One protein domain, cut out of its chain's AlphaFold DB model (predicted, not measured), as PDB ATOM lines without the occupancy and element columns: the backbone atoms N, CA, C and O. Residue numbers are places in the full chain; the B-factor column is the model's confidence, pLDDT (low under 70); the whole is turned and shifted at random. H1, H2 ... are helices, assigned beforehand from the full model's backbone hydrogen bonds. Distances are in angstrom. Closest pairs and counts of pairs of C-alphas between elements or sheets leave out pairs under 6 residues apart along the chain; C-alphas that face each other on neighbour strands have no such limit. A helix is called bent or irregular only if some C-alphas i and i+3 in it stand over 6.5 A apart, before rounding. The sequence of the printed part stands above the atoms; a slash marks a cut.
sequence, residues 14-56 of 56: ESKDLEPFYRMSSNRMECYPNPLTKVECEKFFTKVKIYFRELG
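Overview. This is residues 14 to 56 of the 56 residues of an uncharacterized protein of Leptospira noguchii serovar Panama str. CZ214 (UniProt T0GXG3). The longer helix H2 and the shorter H1 make an open V, meeting where H1 ends and H2 begins, with the loop of residues 26 to 37 at its closed end. The last turns of H2, from residue 50, and Gly 56 stick out free. The printed part has 43 residues with two named helices, H1 then H2, and no named strand: all helix. It is only just loose, close to compact, with a radius of gyration of the C-alphas of 11.3 A and spans of 31 by 21 by 14 A.

Along the chain. Find C-alpha 38 at (12.856, -17.441, 18.211); from there H2, residues 38 to 55, runs 25.6 A to C-alpha 55 at (-7.006, -23.914, 3.343). H1, residues 15 to 25, runs 15.9 A from C-alpha 15 at (11.250, -28.503, 10.902); it is only just irregular, with C-alphas 16 and 19 6.6 A apart.

Arrangement. H2 touches H1 with residues 38 to 45 alone; look at their closest C-alphas, Tyr 22 and Cys 41, 6.0 A apart. They run opposite ways at a steep tilt of 57 degrees. In H2 every O i to N i+4 pair is within hydrogen-bond range, in H1 5 of 7.

Size, cuts and confidence. The C-alphas farthest apart, Arg 28 and Glu 54, are 31.9 A apart. The link from H1 to H2 is long, 12 residues. The printed part has no cut; pLDDT is under 70 at residue 56.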
ATOM      1  N   GLU A  14       9.371 -27.546   6.486       94.50
ATOM      2  CA  GLU A  14       9.867 -28.644   7.309       94.50
ATOM      3  C   GLU A  14      10.562 -28.118   8.569       94.50
ATOM      4  O   GLU A  14      11.102 -27.016   8.584       94.50
ATOM      5  N   SER A  15      10.637 -28.925   9.630       94.44
ATOM      6  CA  SER A  15      11.250 -28.503  10.902       94.44
ATOM      7  C   SER A  15      12.686 -27.973  10.755       94.44
ATOM      8  O   SER A  15      13.102 -27.108  11.523       94.44
ATOM      9  N   LYS A  16      13.435 -28.451   9.750       96.19
ATOM     10  CA  LYS A  16      14.798 -27.989   9.439       96.19
ATOM     11  C   LYS A  16      14.859 -26.533   8.951       96.19
ATOM     12  O   LYS A  16      15.910 -25.908   9.057       96.19
ATOM     13  N   ASP A  17      13.751 -25.995   8.443       96.06
ATOM     14  CA  ASP A  17      13.668 -24.643   7.882       96.06
ATOM     15  C   ASP A  17      13.498 -23.565   8.966       96.06
ATOM     16  O   ASP A  17      13.769 -22.389   8.715       96.06
ATOM     17  N   LEU A  18      13.109 -23.951  10.189       96.06
ATOM     18  CA  LEU A  18      12.878 -23.018  11.297       96.06
ATOM     19  C   LEU A  18      14.140 -22.230  11.668       96.06
ATOM     20  O   LEU A  18      14.079 -21.021  11.877       96.06
ATOM     21  N   GLU A  19      15.284 -22.902  11.752       95.88
ATOM     22  CA  GLU A  19      16.533 -22.273  12.182       95.88
ATOM     23  C   GLU A  19      17.079 -21.279  11.128       95.88
ATOM     24  O   GLU A  19      17.387 -20.140  11.486       95.88
ATOM     25  N   PRO A  20      17.129 -21.609   9.818       96.25
ATOM     26  CA  PRO A  20      17.367 -20.616   8.768       96.25
ATOM     27  C   PRO A  20      16.379 -19.442   8.787       96.25
ATOM     28  O   PRO A  20      16.804 -18.291   8.666       96.25
ATOM     29  N   PHE A  21      15.082 -19.711   8.979       95.31
ATOM     30  CA  PHE A  21      14.053 -18.673   9.047       95.31
ATOM     31  C   PHE A  21      14.261 -17.730  10.238       95.31
ATOM     32  O   PHE A  21      14.156 -16.511  10.083       95.31
ATOM     33  N   TYR A  22      14.623 -18.267  11.405       95.62
ATOM     34  CA  TYR A  22      14.956 -17.471  12.583       95.62
ATOM     35  C   TYR A  22      16.177 -16.582  12.342       95.62
ATOM     36  O   TYR A  22      16.110 -15.382  12.601       95.62
ATOM     37  N   ARG A  23      17.274 -17.116  11.789       94.69
ATOM     38  CA  ARG A  23      18.466 -16.302  11.479       94.69
ATOM     39  C   ARG A  23      18.161 -15.154  10.520       94.69
ATOM     40  O   ARG A  23      18.696 -14.065  10.687       94.69
ATOM     41  N   MET A  24      17.299 -15.390   9.532       93.62
ATOM     42  CA  MET A  24      16.850 -14.345   8.612       93.62
ATOM     43  C   MET A  24      16.003 -13.296   9.342       93.62
ATOM     44  O   MET A  24      16.269 -12.104   9.234       93.62
ATOM     45  N   SER A  25      15.016 -13.745  10.117       93.69
ATOM     46  CA  SER A  25      14.015 -12.878  10.753       93.69
ATOM     47  C   SER A  25      14.529 -12.128  11.985       93.69
ATOM     48  O   SER A  25      13.928 -11.134  12.385       93.69
ATOM     49  N   SER A  26      15.624 -12.597  12.587       91.25
ATOM     50  CA  SER A  26      16.332 -11.928  13.688       91.25
ATOM     51  C   SER A  26      17.382 -10.922  13.206       91.25
ATOM     52  O   SER A  26      17.885 -10.135  14.008       91.25
ATOM     53  N   ASN A  27      17.707 -10.921  11.910       87.44
ATOM     54  CA  ASN A  27      18.572  -9.912  11.305       87.44
ATOM     55  C   ASN A  27      17.768  -8.638  10.968       87.44
ATOM     56  O   ASN A  27      16.570  -8.557  11.232       87.44
ATOM     57  N   ARG A  28      18.429  -7.614  10.420       75.44
ATOM     58  CA  ARG A  28      17.878  -6.281  10.141       75.44
ATOM     59  C   ARG A  28      16.678  -6.343   9.179       75.44
ATOM     60  O   ARG A  28      16.812  -6.216   7.967       75.44
ATOM     61  N   MET A  29      15.488  -6.510   9.743       82.12
ATOM     62  CA  MET A  29      14.201  -6.474   9.053       82.12
ATOM     63  C   MET A  29      13.742  -5.018   8.905       82.12
ATOM     64  O   MET A  29      12.782  -4.601   9.536       82.12
ATOM     65  N   GLU A  30      14.459  -4.226   8.101       86.00
ATOM     66  CA  GLU A  30      14.335  -2.753   8.031       86.00
ATOM     67  C   GLU A  30      12.918  -2.235   7.753       86.00
ATOM     68  O   GLU A  30      12.562  -1.143   8.185       86.00
ATOM     69  N   CYS A  31      12.108  -3.025   7.049       89.94
ATOM     70  CA  CYS A  31      10.727  -2.682   6.716       89.94
ATOM     71  C   CYS A  31       9.702  -3.171   7.755       89.94
ATOM     72  O   CYS A  31       8.504  -2.970   7.563       89.94
ATOM     73  N   TYR A  32      10.142  -3.837   8.825       87.44
ATOM     74  CA  TYR A  32       9.285  -4.361   9.885       87.44
ATOM     75  C   TYR A  32       9.545  -3.627  11.202       87.44
ATOM     76  O   TYR A  32      10.671  -3.201  11.457       87.44
ATOM     77  N   PRO A  33       8.530  -3.504  12.078       89.88
ATOM     78  CA  PRO A  33       8.679  -2.781  13.338       89.88
ATOM     79  C   PRO A  33       9.800  -3.317  14.232       89.88
ATOM     80  O   PRO A  33      10.479  -2.532  14.883       89.88
ATOM     81  N   ASN A  34       9.983  -4.643  14.272       90.81
ATOM     82  CA  ASN A  34      11.011  -5.315  15.064       90.81
ATOM     83  C   ASN A  34      11.439  -6.630  14.384       90.81
ATOM     84  O   ASN A  34      10.600  -7.270  13.740       90.81
ATOM     85  N   PRO A  35      12.698  -7.076  14.560       93.19
ATOM     86  CA  PRO A  35      13.096  -8.449  14.266       93.19
ATOM     87  C   PRO A  35      12.308  -9.445  15.123       93.19
ATOM     88  O   PRO A  35      11.914  -9.132  16.247       93.19
ATOM     89  N   LEU A  36      12.112 -10.660  14.615       93.69
ATOM     90  CA  LEU A  36      11.408 -11.706  15.351       93.69
ATOM     91  C   LEU A  36      12.342 -12.424  16.328       93.69
ATOM     92  O   LEU A  36      13.456 -12.830  15.986       93.69
ATOM     93  N   THR A  37      11.839 -12.676  17.532       94.50
ATOM     94  CA  THR A  37      12.434 -13.635  18.463       94.50
ATOM     95  C   THR A  37      12.238 -15.071  17.969       94.50
ATOM     96  O   THR A  37      11.384 -15.362  17.124       94.50
ATOM     97  N   LYS A  38      12.993 -16.015  18.542       94.50
ATOM     98  CA  LYS A  38      12.856 -17.441  18.211       94.50
ATOM     99  C   LYS A  38      11.441 -17.972  18.480       94.50
ATOM    100  O   LYS A  38      10.878 -18.664  17.639       94.50
ATOM    101  N   VAL A  39      10.837 -17.573  19.601       96.88
ATOM    102  CA  VAL A  39       9.468 -17.968  19.978       96.88
ATOM    103  C   VAL A  39       8.429 -17.406  19.001       96.88
ATOM    104  O   VAL A  39       7.462 -18.084  18.656       96.88
ATOM    105  N   GLU A  40       8.605 -16.171  18.527       96.69
ATOM    106  CA  GLU A  40       7.715 -15.594  17.512       96.69
ATOM    107  C   GLU A  40       7.867 -16.297  16.161       96.69
ATOM    108  O   GLU A  40       6.862 -16.558  15.498       96.69
ATOM    109  N   CYS A  41       9.092 -16.687  15.793       96.62
ATOM    110  CA  CYS A  41       9.340 -17.504  14.608       96.62
ATOM    111  C   CYS A  41       8.641 -18.867  14.701       96.62
ATOM    112  O   CYS A  41       7.979 -19.266  13.749       96.62
ATOM    113  N   GLU A  42       8.716 -19.554  15.842       97.12
ATOM    114  CA  GLU A  42       8.028 -20.835  16.078       97.12
ATOM    115  C   GLU A  42       6.501 -20.711  15.957       97.12
ATOM    116  O   GLU A  42       5.844 -21.549  15.327       97.12
ATOM    117  N   LYS A  43       5.926 -19.634  16.509       97.81
ATOM    118  CA  LYS A  43       4.491 -19.333  16.378       97.81
ATOM    119  C   LYS A  43       4.102 -19.075  14.924       97.81
ATOM    120  O   LYS A  43       3.106 -19.628  14.458       97.81
ATOM    121  N   PHE A  44       4.882 -18.266  14.207       95.94
ATOM    122  CA  PHE A  44       4.648 -17.981  12.790       95.94
ATOM    123  C   PHE A  44       4.734 -19.255  11.946       95.94
ATOM    124  O   PHE A  44       3.821 -19.556  11.182       95.94
ATOM    125  N   PHE A  45       5.784 -20.046  12.158       95.81
ATOM    126  CA  PHE A  45       6.021 -21.321  11.492       95.81
ATOM    127  C   PHE A  45       4.842 -22.285  11.676       95.81
ATOM    128  O   PHE A  45       4.339 -22.865  10.714       95.81
ATOM    129  N   THR A  46       4.341 -22.400  12.907       95.44
ATOM    130  CA  THR A  46       3.164 -23.221  13.222       95.44
ATOM    131  C   THR A  46       1.911 -22.697  12.522       95.44
ATOM    132  O   THR A  46       1.179 -23.477  11.915       95.44
ATOM    133  N   LYS A  47       1.681 -21.379  12.549       96.00
ATOM    134  CA  LYS A  47       0.530 -20.746  11.892       96.00
ATOM    135  C   LYS A  47       0.520 -21.001  10.382       96.00
ATOM    136  O   LYS A  47      -0.531 -21.330   9.846       96.00
ATOM    137  N   VAL A  48       1.672 -20.888   9.715       93.56
ATOM    138  CA  VAL A  48       1.814 -21.177   8.277       93.56
ATOM    139  C   VAL A  48       1.458 -22.633   7.979       93.56
ATOM    140  O   VAL A  48       0.658 -22.892   7.085       93.56
ATOM    141  N   LYS A  49       1.979 -23.584   8.765       91.62
ATOM    142  CA  LYS A  49       1.673 -25.013   8.581       91.62
ATOM    143  C   LYS A  49       0.194 -25.338   8.771       91.62
ATOM    144  O   LYS A  49      -0.348 -26.125   8.005       91.62
ATOM    145  N   ILE A  50      -0.449 -24.750   9.781       93.25
ATOM    146  CA  ILE A  50      -1.889 -24.929  10.009       93.25
ATOM    147  C   ILE A  50      -2.680 -24.352   8.834       93.25
ATOM    148  O   ILE A  50      -3.514 -25.050   8.272       93.25
ATOM    149  N   TYR A  51      -2.365 -23.123   8.414       92.44
ATOM    150  CA  TYR A  51      -3.062 -22.452   7.317       92.44
ATOM    151  C   TYR A  51      -3.042 -23.276   6.025       92.44
ATOM    152  O   TYR A  51      -4.096 -23.518   5.444       92.44
ATOM    153  N   PHE A  52      -1.871 -23.757   5.597       86.25
ATOM    154  CA  PHE A  52      -1.772 -24.577   4.385       86.25
ATOM    155  C   PHE A  52      -2.450 -25.939   4.528       86.25
ATOM    156  O   PHE A  52      -3.004 -26.438   3.558       86.25
ATOM    157  N   ARG A  53      -2.462 -26.532   5.726       86.44
ATOM    158  CA  ARG A  53      -3.185 -27.786   5.960       86.44
ATOM    159  C   ARG A  53      -4.705 -27.614   5.869       86.44
ATOM    160  O   ARG A  53      -5.391 -28.555   5.483       86.44
ATOM    161  N   GLU A  54      -5.228 -26.471   6.302       90.56
ATOM    162  CA  GLU A  54      -6.672 -26.230   6.404       90.56
ATOM    163  C   GLU A  54      -7.278 -25.590   5.149       90.56
ATOM    164  O   GLU A  54      -8.451 -25.821   4.864       90.56
ATOM    165  N   LEU A  55      -6.507 -24.775   4.425       83.94
ATOM    166  CA  LEU A  55      -7.006 -23.914   3.343       83.94
ATOM    167  C   LEU A  55      -6.219 -24.043   2.027       83.94
ATOM    168  O   LEU A  55      -6.565 -23.355   1.065       83.94
ATOM    169  N   GLY A  56      -5.149 -24.844   2.007       64.56
ATOM    170  CA  GLY A  56      -4.262 -25.050   0.857       64.56
ATOM    171  C   GLY A  56      -4.661 -26.215  -0.036       64.56
ATOM    172  O   GLY A  56      -5.222 -27.205   0.481       64.56
TER     173      GLY A  56